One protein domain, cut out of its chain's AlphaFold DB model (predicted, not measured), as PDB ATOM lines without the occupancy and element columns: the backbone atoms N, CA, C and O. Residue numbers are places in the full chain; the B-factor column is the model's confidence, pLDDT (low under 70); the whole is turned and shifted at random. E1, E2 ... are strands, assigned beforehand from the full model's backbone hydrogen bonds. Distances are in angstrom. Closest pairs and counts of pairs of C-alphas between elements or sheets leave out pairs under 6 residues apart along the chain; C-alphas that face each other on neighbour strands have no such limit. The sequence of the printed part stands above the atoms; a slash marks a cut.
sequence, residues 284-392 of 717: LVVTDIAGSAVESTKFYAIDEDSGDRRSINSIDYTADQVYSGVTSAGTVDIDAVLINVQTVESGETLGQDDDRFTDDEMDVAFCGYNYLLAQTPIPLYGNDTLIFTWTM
ATOM      1  N   LEU A 284      16.758 -27.671  93.428       98.19
ATOM      2  CA  LEU A 284      17.145 -28.618  94.469       98.19
ATOM      3  C   LEU A 284      18.630 -28.950  94.318       98.19
ATOM      4  O   LEU A 284      19.082 -29.327  93.237       98.19
ATOM      5  N   VAL A 285      19.380 -28.844  95.411       98.31
ATOM      6  CA  VAL A 285      20.797 -29.210  95.507       98.31
ATOM      7  C   VAL A 285      20.919 -30.392  96.460       98.31
ATOM      8  O   VAL A 285      20.625 -30.277  97.643       98.31
ATOM      9  N   VAL A 286      21.366 -31.540  95.967       98.38
ATOM     10  CA  VAL A 286      21.480 -32.776  96.743       98.38
ATOM     11  C   VAL A 286      22.947 -33.118  96.971       98.38
ATOM     12  O   VAL A 286      23.742 -33.228  96.033       98.38
ATOM     13  N   THR A 287      23.298 -33.302  98.240       98.25
ATOM     14  CA  THR A 287      24.664 -33.577  98.701       98.25
ATOM     15  C   THR A 287      24.740 -34.832  99.561       98.25
ATOM     16  O   THR A 287      23.727 -35.308 100.067       98.25
ATOM     17  N   ASP A 288      25.938 -35.385  99.725       96.88
ATOM     18  CA  ASP A 288      26.218 -36.416 100.722       96.88
ATOM     19  C   ASP A 288      26.656 -35.788 102.056       96.88
ATOM     20  O   ASP A 288      26.826 -34.573 102.184       96.88
ATOM     21  N   ILE A 289      26.881 -36.624 103.070       96.81
ATOM     22  CA  ILE A 289      27.348 -36.183 104.395       96.81
ATOM     23  C   ILE A 289      28.733 -35.506 104.384       96.81
ATOM     24  O   ILE A 289      29.114 -34.886 105.376       96.81
ATOM     25  N   ALA A 290      29.499 -35.627 103.295       96.12
ATOM     26  CA  ALA A 290      30.779 -34.952 103.095       96.12
ATOM     27  C   ALA A 290      30.634 -33.623 102.323       96.12
ATOM     28  O   ALA A 290      31.629 -32.919 102.133       96.12
ATOM     29  N   GLY A 291      29.416 -33.262 101.903       95.25
ATOM     30  CA  GLY A 291      29.115 -32.071 101.110       95.25
ATOM     31  C   GLY A 291      29.394 -32.229  99.613       95.25
ATOM     32  O   GLY A 291      29.398 -31.232  98.890       95.25
ATOM     33  N   SER A 292      29.644 -33.448  99.132       96.62
ATOM     34  CA  SER A 292      29.837 -33.727  97.706       96.62
ATOM     35  C   SER A 292      28.490 -33.806  96.994       96.62
ATOM     36  O   SER A 292      27.512 -34.281  97.565       96.62
ATOM     37  N   ALA A 293      28.440 -33.374  95.735       97.44
ATOM     38  CA  ALA A 293      27.253 -33.491  94.893       97.44
ATOM     39  C   ALA A 293      26.842 -34.960  94.688       97.44
ATOM     40  O   ALA A 293      27.683 -35.796  94.350       97.44
ATOM     41  N   VAL A 294      25.548 -35.260  94.841       97.12
ATOM     42  CA  VAL A 294      24.996 -36.605  94.617       97.12
ATOM     43  C   VAL A 294      24.203 -36.639  93.317       97.12
ATOM     44  O   VAL A 294      23.137 -36.037  93.185       97.12
ATOM     45  N   GLU A 295      24.722 -37.375  92.340       95.69
ATOM     46  CA  GLU A 295      24.057 -37.594  91.056       95.69
ATOM     47  C   GLU A 295      23.010 -38.705  91.133       95.69
ATOM     48  O   GLU A 295      23.067 -39.573  92.005       95.69
ATOM     49  N   SER A 296      22.083 -38.716  90.171       96.38
ATOM     50  CA  SER A 296      21.079 -39.777  90.043       96.38
ATOM     51  C   SER A 296      20.217 -39.959  91.300       96.38
ATOM     52  O   SER A 296      19.830 -41.072  91.636       96.38
ATOM     53  N   THR A 297      19.925 -38.875  92.023       98.00
ATOM     54  CA  THR A 297      18.890 -38.885  93.064       98.00
ATOM     55  C   THR A 297      17.582 -38.458  92.428       98.00
ATOM     56  O   THR A 297      17.514 -37.385  91.827       98.00
ATOM     57  N   LYS A 298      16.552 -39.297  92.529       98.31
ATOM     58  CA  LYS A 298      15.199 -38.939  92.114       98.31
ATOM     59  C   LYS A 298      14.538 -38.096  93.192       98.31
ATOM     60  O   LYS A 298      14.741 -38.357  94.377       98.31
ATOM     61  N   PHE A 299      13.723 -37.138  92.776       98.00
ATOM     62  CA  PHE A 299      12.766 -36.491  93.661       98.00
ATOM     63  C   PHE A 299      11.345 -36.695  93.139       98.00
ATOM     64  O   PHE A 299      11.139 -36.925  91.943       98.00
ATOM     65  N   TYR A 300      10.387 -36.605  94.050       98.12
ATOM     66  CA  TYR A 300       8.968 -36.661  93.754       98.12
ATOM     67  C   TYR A 300       8.218 -35.738  94.712       98.12
ATOM     68  O   TYR A 300       8.462 -35.764  95.918       98.12
ATOM     69  N   ALA A 301       7.312 -34.942  94.168       96.31
ATOM     70  CA  ALA A 301       6.326 -34.174  94.901       96.31
ATOM     71  C   ALA A 301       5.025 -34.164  94.095       96.31
ATOM     72  O   ALA A 301       5.042 -34.196  92.862       96.31
ATOM     73  N   ILE A 302       3.903 -34.123  94.793       94.69
ATOM     74  CA  ILE A 302       2.576 -33.991  94.204       94.69
ATOM     75  C   ILE A 302       1.850 -32.894  94.966       94.69
ATOM     76  O   ILE A 302       2.056 -32.759  96.174       94.69
ATOM     77  N   ASP A 303       1.075 -32.077  94.261       92.25
ATOM     78  CA  ASP A 303       0.202 -31.124  94.932       92.25
ATOM     79  C   ASP A 303      -0.937 -31.831  95.681       92.25
ATOM     80  O   ASP A 303      -1.298 -32.981  95.425       92.25
ATOM     81  N   GLU A 304      -1.497 -31.125  96.648       85.75
ATOM     82  CA  GLU A 304      -2.653 -31.550  97.415       85.75
ATOM     83  C   GLU A 304      -3.927 -30.967  96.784       85.75
ATOM     84  O   GLU A 304      -3.919 -29.901  96.155       85.75
ATOM     85  N   ASP A 305      -5.043 -31.688  96.900       85.31
ATOM     86  CA  ASP A 305      -6.356 -31.172  96.510       85.31
ATOM     87  C   ASP A 305      -7.028 -30.528  97.724       85.31
ATOM     88  O   ASP A 305      -7.506 -31.217  98.628       85.31
ATOM     89  N   SER A 306      -7.080 -29.195  97.726       80.19
ATOM     90  CA  SER A 306      -7.792 -28.405  98.737       80.19
ATOM     91  C   SER A 306      -9.322 -28.579  98.682       80.19
ATOM     92  O   SER A 306     -10.026 -28.170  99.605       80.19
ATOM     93  N   GLY A 307      -9.852 -29.215  97.629       83.94
ATOM     94  CA  GLY A 307     -11.281 -29.405  97.378       83.94
ATOM     95  C   GLY A 307     -11.933 -28.269  96.582       83.94
ATOM     96  O   GLY A 307     -13.103 -28.387  96.208       83.94
ATOM     97  N   ASP A 308     -11.185 -27.203  96.282       85.44
ATOM     98  CA  ASP A 308     -11.659 -25.998  95.588       85.44
ATOM     99  C   ASP A 308     -11.189 -25.911  94.122       85.44
ATOM    100  O   ASP A 308     -11.368 -24.890  93.444       85.44
ATOM    101  N   ARG A 309     -10.635 -27.006  93.589       89.38
ATOM    102  CA  ARG A 309     -10.159 -27.108  92.208       89.38
ATOM    103  C   ARG A 309     -11.284 -26.933  91.189       89.38
ATOM    104  O   ARG A 309     -12.299 -27.633  91.203       89.38
ATOM    105  N   ARG A 310     -11.092 -26.012  90.239       87.56
ATOM    106  CA  ARG A 310     -12.092 -25.673  89.208       87.56
ATOM    107  C   ARG A 310     -11.445 -25.412  87.849       87.56
ATOM    108  O   ARG A 310     -10.307 -24.956  87.764       87.56
ATOM    109  N   SER A 311     -12.206 -25.636  86.780       84.88
ATOM    110  CA  SER A 311     -11.842 -25.243  85.413       84.88
ATOM    111  C   SER A 311     -12.696 -24.052  84.978       84.88
ATOM    112  O   SER A 311     -13.912 -24.058  85.165       84.88
ATOM    113  N   ILE A 312     -12.090 -23.050  84.337       81.31
ATOM    114  CA  ILE A 312     -12.794 -21.867  83.820       81.31
ATOM    115  C   ILE A 312     -12.439 -21.675  82.344       81.31
ATOM    116  O   ILE A 312     -11.271 -21.566  81.988       81.31
ATOM    117  N   ASN A 313     -13.458 -21.586  81.479       77.00
ATOM    118  CA  ASN A 313     -13.324 -21.276  80.046       77.00
ATOM    119  C   ASN A 313     -12.193 -22.053  79.336       77.00
ATOM    120  O   ASN A 313     -11.360 -21.467  78.648       77.00
ATOM    121  N   SER A 314     -12.197 -23.380  79.495       79.69
ATOM    122  CA  SER A 314     -11.230 -24.323  78.903       79.69
ATOM    123  C   SER A 314      -9.804 -24.267  79.464       79.69
ATOM    124  O   SER A 314      -8.939 -24.973  78.950       79.69
ATOM    125  N   ILE A 315      -9.552 -23.471  80.505       84.44
ATOM    126  CA  ILE A 315      -8.336 -23.569  81.315       84.44
ATOM    127  C   ILE A 315      -8.656 -24.497  82.484       84.44
ATOM    128  O   ILE A 315      -9.575 -24.226  83.262       84.44
ATOM    129  N   ASP A 316      -7.937 -25.613  82.554       87.31
ATOM    130  CA  ASP A 316      -8.204 -26.698  83.489       87.31
ATOM    131  C   ASP A 316      -7.078 -26.845  84.513       87.31
ATOM    132  O   ASP A 316      -5.911 -26.990  84.154       87.31
ATOM    133  N   TYR A 317      -7.471 -26.814  85.781       90.25
ATOM    134  CA  TYR A 317      -6.616 -26.930  86.956       90.25
ATOM    135  C   TYR A 317      -7.120 -28.027  87.910       90.25
ATOM    136  O   TYR A 317      -6.755 -28.048  89.081       90.25
ATOM    137  N   THR A 318      -7.974 -28.935  87.428       90.44
ATOM    138  CA  THR A 318      -8.623 -29.949  88.276       90.44
ATOM    139  C   THR A 318      -7.765 -31.173  88.583       90.44
ATOM    140  O   THR A 318      -7.990 -31.829  89.596       90.44
ATOM    141  N   ALA A 319      -6.780 -31.476  87.739       90.81
ATOM    142  CA  ALA A 319      -5.868 -32.597  87.943       90.81
ATOM    143  C   ALA A 319      -4.728 -32.251  88.914       90.81
ATOM    144  O   ALA A 319      -4.284 -31.099  88.959       90.81
ATOM    145  N   ASP A 320      -4.234 -33.279  89.609       91.25
ATOM    146  CA  ASP A 320      -3.008 -33.191  90.402       91.25
ATOM    147  C   ASP A 320      -1.806 -32.846  89.514       91.25
ATOM    148  O   ASP A 320      -1.678 -33.330  88.381       91.25
ATOM    149  N   GLN A 321      -0.901 -32.035  90.047       92.94
ATOM    150  CA  GLN A 321       0.391 -31.733  89.452       92.94
ATOM    151  C   GLN A 321       1.474 -32.576  90.108       92.94
ATOM    152  O   GLN A 321       1.724 -32.486  91.306       92.94
ATOM    153  N   VAL A 322       2.157 -33.374  89.287       95.19
ATOM    154  CA  VAL A 322       3.294 -34.189  89.717       95.19
ATOM    155  C   VAL A 322       4.591 -33.513  89.293       95.19
ATOM    156  O   VAL A 322       4.848 -33.313  88.104       95.19
ATOM    157  N   TYR A 323       5.444 -33.238  90.272       96.75
ATOM    158  CA  TYR A 323       6.794 -32.728  90.094       96.75
ATOM    159  C   TYR A 323       7.777 -33.860  90.358       96.75
ATOM    160  O   TYR A 323       7.863 -34.397  91.459       96.75
ATOM    161  N   SER A 324       8.530 -34.251  89.337       97.12
ATOM    162  CA  SER A 324       9.540 -35.295  89.480       97.12
ATOM    163  C   SER A 324      10.709 -35.051  88.544       97.12
ATOM    164  O   SER A 324      10.593 -34.378  87.519       97.12
ATOM    165  N   GLY A 325      11.853 -35.609  88.904       97.25
ATOM    166  CA  GLY A 325      13.072 -35.466  88.131       97.25
ATOM    167  C   GLY A 325      14.236 -36.164  88.805       97.25
ATOM    168  O   GLY A 325      14.075 -36.862  89.807       97.25
ATOM    169  N   VAL A 326      15.417 -36.000  88.224       97.75
ATOM    170  CA  VAL A 326      16.640 -36.658  88.676       97.75
ATOM    171  C   VAL A 326      17.791 -35.666  88.684       97.75
ATOM    172  O   VAL A 326      17.922 -34.857  87.764       97.75
ATOM    173  N   THR A 327      18.630 -35.727  89.713       98.00
ATOM    174  CA  THR A 327      19.782 -34.833  89.822       98.00
ATOM    175  C   THR A 327      20.852 -35.134  88.776       98.00
ATOM    176  O   THR A 327      21.232 -36.287  88.544       98.00
ATOM    177  N   SER A 328      21.402 -34.069  88.194       96.88
ATOM    178  CA  SER A 328      22.609 -34.077  87.366       96.88
ATOM    179  C   SER A 328      23.644 -33.169  88.021       96.88
ATOM    180  O   SER A 328      23.311 -32.050  88.400       96.88
ATOM    181  N   ALA A 329      24.872 -33.656  88.234       94.06
ATOM    182  CA  ALA A 329      25.900 -32.944  89.006       94.06
ATOM    183  C   ALA A 329      25.423 -32.443  90.392       94.06
ATOM    184  O   ALA A 329      25.876 -31.410  90.881       94.06
ATOM    185  N   GLY A 330      24.505 -33.177  91.033       96.25
ATOM    186  CA  GLY A 330      23.939 -32.823  92.339       96.25
ATOM    187  C   GLY A 330      22.785 -31.828  92.311       96.25
ATOM    188  O   GLY A 330      22.315 -31.466  93.381       96.25
ATOM    189  N   THR A 331      22.306 -31.388  91.147       97.94
ATOM    190  CA  THR A 331      21.226 -30.395  91.071       97.94
ATOM    191  C   THR A 331      20.082 -30.828  90.169       97.94
ATOM    192  O   THR A 331      20.283 -31.597  89.226       97.94
ATOM    193  N   VAL A 332      18.886 -30.311  90.434       97.81
ATOM    194  CA  VAL A 332      17.743 -30.383  89.521       97.81
ATOM    195  C   VAL A 332      16.890 -29.126  89.651       97.81
ATOM    196  O   VAL A 332      16.579 -28.699  90.762       97.81
ATOM    197  N   ASP A 333      16.544 -28.541  88.508       97.31
ATOM    198  CA  ASP A 333      15.686 -27.364  88.422       97.31
ATOM    199  C   ASP A 333      14.235 -27.796  88.184       97.31
ATOM    200  O   ASP A 333      13.955 -28.709  87.401       97.31
ATOM    201  N   ILE A 334      13.321 -27.143  88.889       96.50
ATOM    202  CA  ILE A 334      11.879 -27.325  88.818       96.50
ATOM    203  C   ILE A 334      11.293 -25.956  88.497       96.50
ATOM    204  O   ILE A 334      11.199 -25.081  89.361       96.50
ATOM    205  N   ASP A 335      10.934 -25.769  87.235       95.06
ATOM    206  CA  ASP A 335      10.378 -24.509  86.762       95.06
ATOM    207  C   ASP A 335       8.893 -24.415  87.129       95.06
ATOM    208  O   ASP A 335       8.115 -25.343  86.889       95.06
ATOM    209  N   ALA A 336       8.485 -23.257  87.645       93.94
ATOM    210  CA  ALA A 336       7.092 -22.869  87.822       93.94
ATOM    211  C   ALA A 336       6.192 -23.886  88.570       93.94
ATOM    212  O   ALA A 336       5.056 -24.135  88.149       93.94
ATOM    213  N   VAL A 337       6.656 -24.409  89.713       96.25
ATOM    214  CA  VAL A 337       5.838 -25.162  90.684       96.25
ATOM    215  C   VAL A 337       4.601 -24.346  91.043       96.25
ATOM    216  O   VAL A 337       4.722 -23.195  91.453       96.25
ATOM    217  N   LEU A 338       3.411 -24.909  90.857       94.69
ATOM    218  CA  LEU A 338       2.144 -24.219  91.060       94.69
ATOM    219  C   LEU A 338       1.820 -24.203  92.550       94.69
ATOM    220  O   LEU A 338       1.527 -25.240  93.118       94.69
ATOM    221  N   ILE A 339       1.859 -23.029  93.167       94.06
ATOM    222  CA  ILE A 339       1.593 -22.864  94.601       94.06
ATOM    223  C   ILE A 339       0.092 -22.719  94.840       94.06
ATOM    224  O   ILE A 339      -0.461 -23.255  95.788       94.06
ATOM    225  N   ASN A 340      -0.568 -21.941  93.981       91.88
ATOM    226  CA  ASN A 340      -1.932 -21.504  94.229       91.88
ATOM    227  C   ASN A 340      -2.646 -21.092  92.938       91.88
ATOM    228  O   ASN A 340      -2.031 -20.466  92.062       91.88
ATOM    229  N   VAL A 341      -3.947 -21.380  92.850       91.75
ATOM    230  CA  VAL A 341      -4.830 -20.932  91.768       91.75
ATOM    231  C   VAL A 341      -6.008 -20.147  92.345       91.75
ATOM    232  O   VAL A 341      -6.944 -20.691  92.917       91.75
ATOM    233  N   GLN A 342      -6.024 -18.845  92.094       89.81
ATOM    234  CA  GLN A 342      -7.169 -17.989  92.375       89.81
ATOM    235  C   GLN A 342      -8.080 -17.922  91.156       89.81
ATOM    236  O   GLN A 342      -7.705 -17.392  90.102       89.81
ATOM    237  N   THR A 343      -9.306 -18.402  91.314       88.19
ATOM    238  CA  THR A 343     -10.316 -18.405  90.252       88.19
ATOM    239  C   THR A 343     -11.474 -17.487  90.605       88.19
ATOM    240  O   THR A 343     -12.002 -17.547  91.711       88.19
ATOM    241  N   VAL A 344     -11.883 -16.632  89.665       84.69
ATOM    242  CA  VAL A 344     -13.005 -15.709  89.875       84.69
ATOM    243  C   VAL A 344     -14.014 -15.829  88.737       84.69
ATOM    244  O   VAL A 344     -13.649 -15.696  87.566       84.69
ATOM    245  N   GLU A 345     -15.286 -16.038  89.065       82.38
ATOM    246  CA  GLU A 345     -16.399 -16.158  88.118       82.38
ATOM    247  C   GLU A 345     -17.392 -14.987  88.177       82.38
ATOM    248  O   GLU A 345     -17.406 -14.147  89.082       82.38
ATOM    249  N   SER A 346     -18.266 -14.933  87.166       78.88
ATOM    250  CA  SER A 346     -19.288 -13.896  87.051       78.88
ATOM    251  C   SER A 346     -20.245 -13.921  88.243       78.88
ATOM    252  O   SER A 346     -21.058 -14.832  88.375       78.88
ATOM    253  N   GLY A 347     -20.227 -12.850  89.036       79.00
ATOM    254  CA  GLY A 347     -21.054 -12.696  90.234       79.00
ATOM    255  C   GLY A 347     -20.293 -12.893  91.546       79.00
ATOM    256  O   GLY A 347     -20.830 -12.539  92.595       79.00
ATOM    257  N   GLU A 348     -19.049 -13.377  91.504       83.50
ATOM    258  CA  GLU A 348     -18.188 -13.491  92.684       83.50
ATOM    259  C   GLU A 348     -17.495 -12.152  92.997       83.50
ATOM    260  O   GLU A 348     -17.111 -11.392  92.101       83.50
ATOM    261  N   THR A 349     -17.333 -11.839  94.287       81.12
ATOM    262  CA  THR A 349     -16.578 -10.661  94.763       81.12
ATOM    263  C   THR A 349     -15.134 -10.964  95.117       81.12
ATOM    264  O   THR A 349     -14.318 -10.052  95.089       81.12
ATOM    265  N   LEU A 350     -14.838 -12.205  95.489       85.44
ATOM    266  CA  LEU A 350     -13.517 -12.709  95.853       85.44
ATOM    267  C   LEU A 350     -13.278 -13.976  95.041       85.44
ATOM    268  O   LEU A 350     -14.243 -14.674  94.729       85.44
ATOM    269  N   GLY A 351     -12.026 -14.235  94.682       82.88
ATOM    270  CA  GLY A 351     -11.664 -15.513  94.091       82.88
ATOM    271  C   GLY A 351     -11.834 -16.651  95.082       82.88
ATOM    272  O   GLY A 351     -11.659 -16.448  96.285       82.88
ATOM    273  N   GLN A 352     -12.188 -17.829  94.571       88.00
ATOM    274  CA  GLN A 352     -11.967 -19.053  95.334       88.00
ATOM    275  C   GLN A 352     -10.480 -19.369  95.291       88.00
ATOM    276  O   GLN A 352      -9.838 -19.237  94.238       88.00
ATOM    277  N   ASP A 353      -9.981 -19.739  96.460       87.81
ATOM    278  CA  ASP A 353      -8.590 -20.050  96.712       87.81
ATOM    279  C   ASP A 353      -8.392 -21.557  96.597       87.81
ATOM    280  O   ASP A 353      -8.844 -22.296  97.461       87.81
ATOM    281  N   ASP A 354      -7.756 -22.002  95.519       89.44
ATOM    282  CA  ASP A 354      -7.325 -23.387  95.372       89.44
ATOM    283  C   ASP A 354      -5.830 -23.464  95.685       89.44
ATOM    284  O   ASP A 354      -4.971 -23.174  94.839       89.44
ATOM    285  N   ASP A 355      -5.547 -23.786  96.944       89.81
ATOM    286  CA  ASP A 355      -4.191 -23.952  97.442       89.81
ATOM    287  C   ASP A 355      -3.644 -25.322  97.077       89.81
ATOM    288  O   ASP A 355      -4.321 -26.335  97.256       89.81
ATOM    289  N   ARG A 356      -2.421 -25.349  96.547       90.50
ATOM    290  CA  ARG A 356      -1.804 -26.591  96.065       90.50
ATOM    291  C   ARG A 356      -1.043 -27.333  97.140       90.50
ATOM    292  O   ARG A 356      -0.693 -28.486  96.934       90.50
ATOM    293  N   PHE A 357      -0.780 -26.685  98.263       89.56
ATOM    294  CA  PHE A 357       0.038 -27.239  99.323       89.56
ATOM    295  C   PHE A 357      -0.429 -26.705 100.673       89.56
ATOM    296  O   PHE A 357      -0.768 -25.527 100.791       89.56
ATOM    297  N   THR A 358      -0.444 -27.560 101.692       82.19
ATOM    298  CA  THR A 358      -0.746 -27.150 103.065       82.19
ATOM    299  C   THR A 358       0.365 -26.254 103.625       82.19
ATOM    300  O   THR A 358       1.547 -26.488 103.396       82.19
ATOM    301  N   ASP A 359      -0.023 -25.214 104.371       83.50
ATOM    302  CA  ASP A 359       0.886 -24.280 105.057       83.50
ATOM    303  C   ASP A 359       1.953 -23.629 104.145       83.50
ATOM    304  O   ASP A 359       3.015 -23.219 104.611       83.50
ATOM    305  N   ASP A 360       1.651 -23.481 102.849       85.62
ATOM    306  CA  ASP A 360       2.540 -22.919 101.823       85.62
ATOM    307  C   ASP A 360       3.858 -23.717 101.608       85.62
ATOM    308  O   ASP A 360       4.841 -23.186 101.066       85.62
ATOM    309  N   GLU A 361       3.886 -24.994 102.015       92.94
ATOM    310  CA  GLU A 361       5.056 -25.880 101.973       92.94
ATOM    311  C   GLU A 361       4.831 -27.113 101.080       92.94
ATOM    312  O   GLU A 361       3.874 -27.859 101.244       92.94
ATOM    313  N   MET A 362       5.760 -27.382 100.158       94.75
ATOM    314  CA  MET A 362       5.745 -28.600  99.341       94.75
ATOM    315  C   MET A 362       6.569 -29.705  99.995       94.75
ATOM    316  O   MET A 362       7.782 -29.555 100.160       94.75
ATOM    317  N   ASP A 363       5.946 -30.849 100.260       94.94
ATOM    318  CA  ASP A 363       6.657 -32.064 100.646       94.94
ATOM    319  C   ASP A 363       7.396 -32.676  99.452       94.94
ATOM    320  O   ASP A 363       6.798 -33.112  98.468       94.94
ATOM    321  N   VAL A 364       8.723 -32.751  99.559       96.81
ATOM    322  CA  VAL A 364       9.588 -33.352  98.539       96.81
ATOM    323  C   VAL A 364      10.206 -34.630  99.069       96.81
ATOM    324  O   VAL A 364      10.984 -34.614 100.026       96.81
ATOM    325  N   ALA A 365       9.885 -35.744  98.415       98.12
ATOM    326  CA  ALA A 365      10.474 -37.044  98.678       98.12
ATOM    327  C   ALA A 365      11.706 -37.272  97.787       98.12
ATOM    328  O   ALA A 365      11.697 -36.935  96.604       98.12
ATOM    329  N   PHE A 366      12.755 -37.880  98.339       98.19
ATOM    330  CA  PHE A 366      14.020 -38.168  97.664       98.19
ATOM    331  C   PHE A 366      14.342 -39.660  97.701       98.19
ATOM    332  O   PHE A 366      14.234 -40.314  98.742       98.19
ATOM    333  N   CYS A 367      14.830 -40.183  96.576       98.31
ATOM    334  CA  CYS A 367      15.260 -41.569  96.448       98.31
ATOM    335  C   CYS A 367      16.563 -41.674  95.652       98.31
ATOM    336  O   CYS A 367      16.630 -41.359  94.464       98.31
ATOM    337  N   GLY A 368      17.614 -42.151  96.317       97.31
ATOM    338  CA  GLY A 368      18.867 -42.559  95.690       97.31
ATOM    339  C   GLY A 368      19.155 -44.019  96.027       97.31
ATOM    340  O   GLY A 368      18.921 -44.447  97.154       97.31
ATOM    341  N   TYR A 369      19.687 -44.784  95.072       97.75
ATOM    342  CA  TYR A 369      19.933 -46.223  95.253       97.75
ATOM    343  C   TYR A 369      20.800 -46.542  96.489       97.75
ATOM    344  O   TYR A 369      20.446 -47.398  97.294       97.75
ATOM    345  N   ASN A 370      21.893 -45.794  96.673       97.31
ATOM    346  CA  ASN A 370      22.851 -45.970  97.774       97.31
ATOM    347  C   ASN A 370      22.474 -45.206  99.059       97.31
ATOM    348  O   ASN A 370      23.305 -45.072  99.958       97.31
ATOM    349  N   TYR A 371      21.260 -44.660  99.140       97.38
ATOM    350  CA  TYR A 371      20.858 -43.752 100.210       97.38
ATOM    351  C   TYR A 371      19.513 -44.154 100.826       97.38
ATOM    352  O   TYR A 371      18.706 -44.871 100.220       97.38
ATOM    353  N   LEU A 372      19.279 -43.706 102.058       96.94
ATOM    354  CA  LEU A 372      17.987 -43.827 102.725       96.94
ATOM    355  C   LEU A 372      16.931 -43.005 101.973       96.94
ATOM    356  O   LEU A 372      17.250 -41.967 101.387       96.94
ATOM    357  N   LEU A 373      15.678 -43.469 102.006       97.31
ATOM    358  CA  LEU A 373      14.548 -42.630 101.607       97.31
ATOM    359  C   LEU A 373      14.475 -41.415 102.532       97.31
ATOM    360  O   LEU A 373      14.762 -41.512 103.727       97.31
ATOM    361  N   ALA A 374      14.090 -40.281 101.968       96.81
ATOM    362  CA  ALA A 374      13.954 -39.038 102.703       96.81
ATOM    363  C   ALA A 374      12.742 -38.256 102.209       96.81
ATOM    364  O   ALA A 374      12.361 -38.369 101.048       96.81
ATOM    365  N   GLN A 375      12.177 -37.433 103.086       96.62
ATOM    366  CA  GLN A 375      11.129 -36.478 102.758       96.62
ATOM    367  C   GLN A 375      11.344 -35.215 103.591       96.62
ATOM    368  O   GLN A 375      11.765 -35.304 104.748       96.62
ATOM    369  N   THR A 376      11.092 -34.049 103.005       96.12
ATOM    370  CA  THR A 376      11.169 -32.762 103.705       96.12
ATOM    371  C   THR A 376      10.190 -31.756 103.103       96.12
ATOM    372  O   THR A 376      10.071 -31.720 101.875       96.12
ATOM    373  N   PRO A 377       9.564 -30.899 103.925       95.75
ATOM    374  CA  PRO A 377       8.819 -29.753 103.429       95.75
ATOM    375  C   PRO A 377       9.772 -28.665 102.918       95.75
ATOM    376  O   PRO A 377      10.888 -28.499 103.432       95.75
ATOM    377  N   ILE A 378       9.334 -27.923 101.898       95.19
ATOM    378  CA  ILE A 378      10.052 -26.798 101.292       95.19
ATOM    379  C   ILE A 378       9.104 -25.593 101.163       95.19
ATOM    380  O   ILE A 378       8.071 -25.719 100.506       95.19
ATOM    381  N   PRO A 379       9.457 -24.406 101.697       93.50
ATOM    382  CA  PRO A 379       8.611 -23.218 101.599       93.50
ATOM    383  C   PRO A 379       8.558 -22.679 100.166       93.50
ATOM    384  O   PRO A 379       9.593 -22.524  99.511       93.50
ATOM    385  N   LEU A 380       7.359 -22.350  99.685       94.44
ATOM    386  CA  LEU A 380       7.146 -22.003  98.276       94.44
ATOM    387  C   LEU A 380       7.117 -20.502  97.980       94.44
ATOM    388  O   LEU A 380       7.410 -20.105  96.851       94.44
ATOM    389  N   TYR A 381       6.800 -19.654  98.957       93.38
ATOM    390  CA  TYR A 381       6.800 -18.203  98.764       93.38
ATOM    391  C   TYR A 381       8.180 -17.574  98.977       93.38
ATOM    392  O   TYR A 381       8.988 -18.007  99.800       93.38
ATOM    393  N   GLY A 382       8.456 -16.529  98.202       93.00
ATOM    394  CA  GLY A 382       9.727 -15.818  98.183       93.00
ATOM    395  C   GLY A 382       9.981 -15.185  96.819       93.00
ATOM    396  O   GLY A 382       9.343 -15.531  95.830       93.00
ATOM    397  N   ASN A 383      10.924 -14.251  96.751       92.06
ATOM    398  CA  ASN A 383      11.416 -13.735  95.472       92.06
ATOM    399  C   ASN A 383      12.618 -14.556  94.979       92.06
ATOM    400  O   ASN A 383      13.221 -15.292  95.762       92.06
ATOM    401  N   ASP A 384      12.931 -14.432  93.684       94.12
ATOM    402  CA  ASP A 384      13.988 -15.154  92.955       94.12
ATOM    403  C   ASP A 384      13.842 -16.683  92.989       94.12
ATOM    404  O   ASP A 384      12.983 -17.210  93.678       94.12
ATOM    405  N   THR A 385      14.641 -17.433  92.235       95.62
ATOM    406  CA  THR A 385      14.615 -18.905  92.297       95.62
ATOM    407  C   THR A 385      14.991 -19.395  93.700       95.62
ATOM    408  O   THR A 385      15.995 -18.955  94.269       95.62
ATOM    409  N   LEU A 386      14.213 -20.321  94.269       97.25
ATOM    410  CA  LEU A 386      14.556 -20.957  95.542       97.25
ATOM    411  C   LEU A 386      15.712 -21.930  95.347       97.25
ATOM    412  O   LEU A 386      15.579 -22.880  94.590       97.25
ATOM    413  N   ILE A 387      16.802 -21.767  96.091       97.56
ATOM    414  CA  ILE A 387      17.857 -22.783  96.166       97.56
ATOM    415  C   ILE A 387      17.680 -23.542  97.480       97.56
ATOM    416  O   ILE A 387      17.899 -22.974  98.551       97.56
ATOM    417  N   PHE A 388      17.289 -24.813  97.399       97.81
ATOM    418  CA  PHE A 388      17.099 -25.675  98.566       97.81
ATOM    419  C   PHE A 388      18.128 -26.805  98.574       97.81
ATOM    420  O   PHE A 388      18.215 -27.573  97.618       97.81
ATOM    421  N   THR A 389      18.890 -26.925  99.662       97.50
ATOM    422  CA  THR A 389      19.930 -27.952  99.798       97.50
ATOM    423  C   THR A 389      19.473 -29.081 100.712       97.50
ATOM    424  O   THR A 389      19.161 -28.843 101.877       97.50
ATOM    425  N   TRP A 390      19.522 -30.315 100.212       97.88
ATOM    426  CA  TRP A 390      19.273 -31.541 100.966       97.88
ATOM    427  C   TRP A 390      20.539 -32.402 101.072       97.88
ATOM    428  O   TRP A 390      21.351 -32.462 100.143       97.88
ATOM    429  N   THR A 391      20.706 -33.099 102.197       98.00
ATOM    430  CA  THR A 391      21.820 -34.029 102.425       98.00
ATOM    431  C   THR A 391      21.297 -35.455 102.580       98.00
ATOM    432  O   THR A 391      20.585 -35.763 103.532       98.00
ATOM    433  N   MET A 392      21.678 -36.342 101.659       97.75
ATOM    434  CA  MET A 392      21.295 -37.752 101.672       97.75
ATOM    435  C   MET A 392      22.123 -38.545 102.689       97.75
ATOM    436  O   MET A 392      23.348 -38.407 102.773       97.75
TER     437      MET A 392
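Overview. This is residues 284 to 392 of the 717 residues of an uncharacterized protein of Desulfobacterales bacterium PC51MH44 (UniProt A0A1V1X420). Two four-stranded sheets, E5-E4-E1-E8 and E3-E2-E6-E7, lie partly face to face as a loose sandwich, the first sheet curled like part of a barrel. At one end the hairpin of the long strand E4 with E5 reaches past this body as an arm, and the long link of residues 303 to 321 runs out at the same end. The printed part has 109 residues with no named helix and eight named strands, E1 to E8 in chain order; the class is all strand, though under half of the residues, 51, are in named elements. The first sheet is mixed, the second antiparallel throughout. The whole is loose, with a radius of gyration of the C-alphas of 16.6 A, and a rod in outline, spanning 58 by 25 by 21 A.

Arrangement. In the first sheet, E4, residues 331 to 344, pairs in a staggered way. Its residues 340 to 343 pair with E5, residues 352 to 355, an antiparallel neighbour in a hairpin; N 341 and O 354 are 2.9 A apart, within hydrogen-bond range. Its residues 331 to 332 pair with E1, residues 284 to 287, also antiparallel; N 284 and O 332 are 2.9 A apart. E1 is parallel to the edge strand E8, residues 386 to 391, at 24 degrees, with N 285 and O 388 2.8 A apart. In the second sheet, E2, residues 298 to 302, and E3, residues 322 to 326, form an antiparallel hairpin, with N 301 and O 323 2.8 A apart. E2 is also antiparallel to E6, residues 361 to 367, with N 298 and O 367 2.8 A apart. E6 and E7, residues 374 to 379, form another antiparallel hairpin, with N 366 and O 374 2.8 A apart. Between the sheets of the sandwich, the closest C-alphas of E3 and E4 are those of Val 326 and Val 332, 6.4 A apart. The best planes of the facing parts are 36 degrees apart. Both sheets are twisted.

Along the chain. E1 begins at C-alpha 284, (17.145, -28.618, 94.469). E4 is the longest strand, 37.3 A from first to last C-alpha, ending at (-13.005, -15.709, 89.875). E6 measures 19.5 A, E7 16.7 A and E8 16.5 A; E2 measures 13.7 A, E3 13.6 A, E1 10.0 A and E5 9.4 A. E8 ends at C-alpha 391, (21.820, -34.029, 102.425).

Size, cuts and confidence. The two C-alphas farthest apart, those of Ala 290 and Gly 347, are 57.9 A apart. The printed part has no cut. The link E2 to E3, 19 residues, is long; E3 to E4 and E5 to E6 are tight. The mean pLDDT of the printed part is 92.7, and no printed residue is under 70.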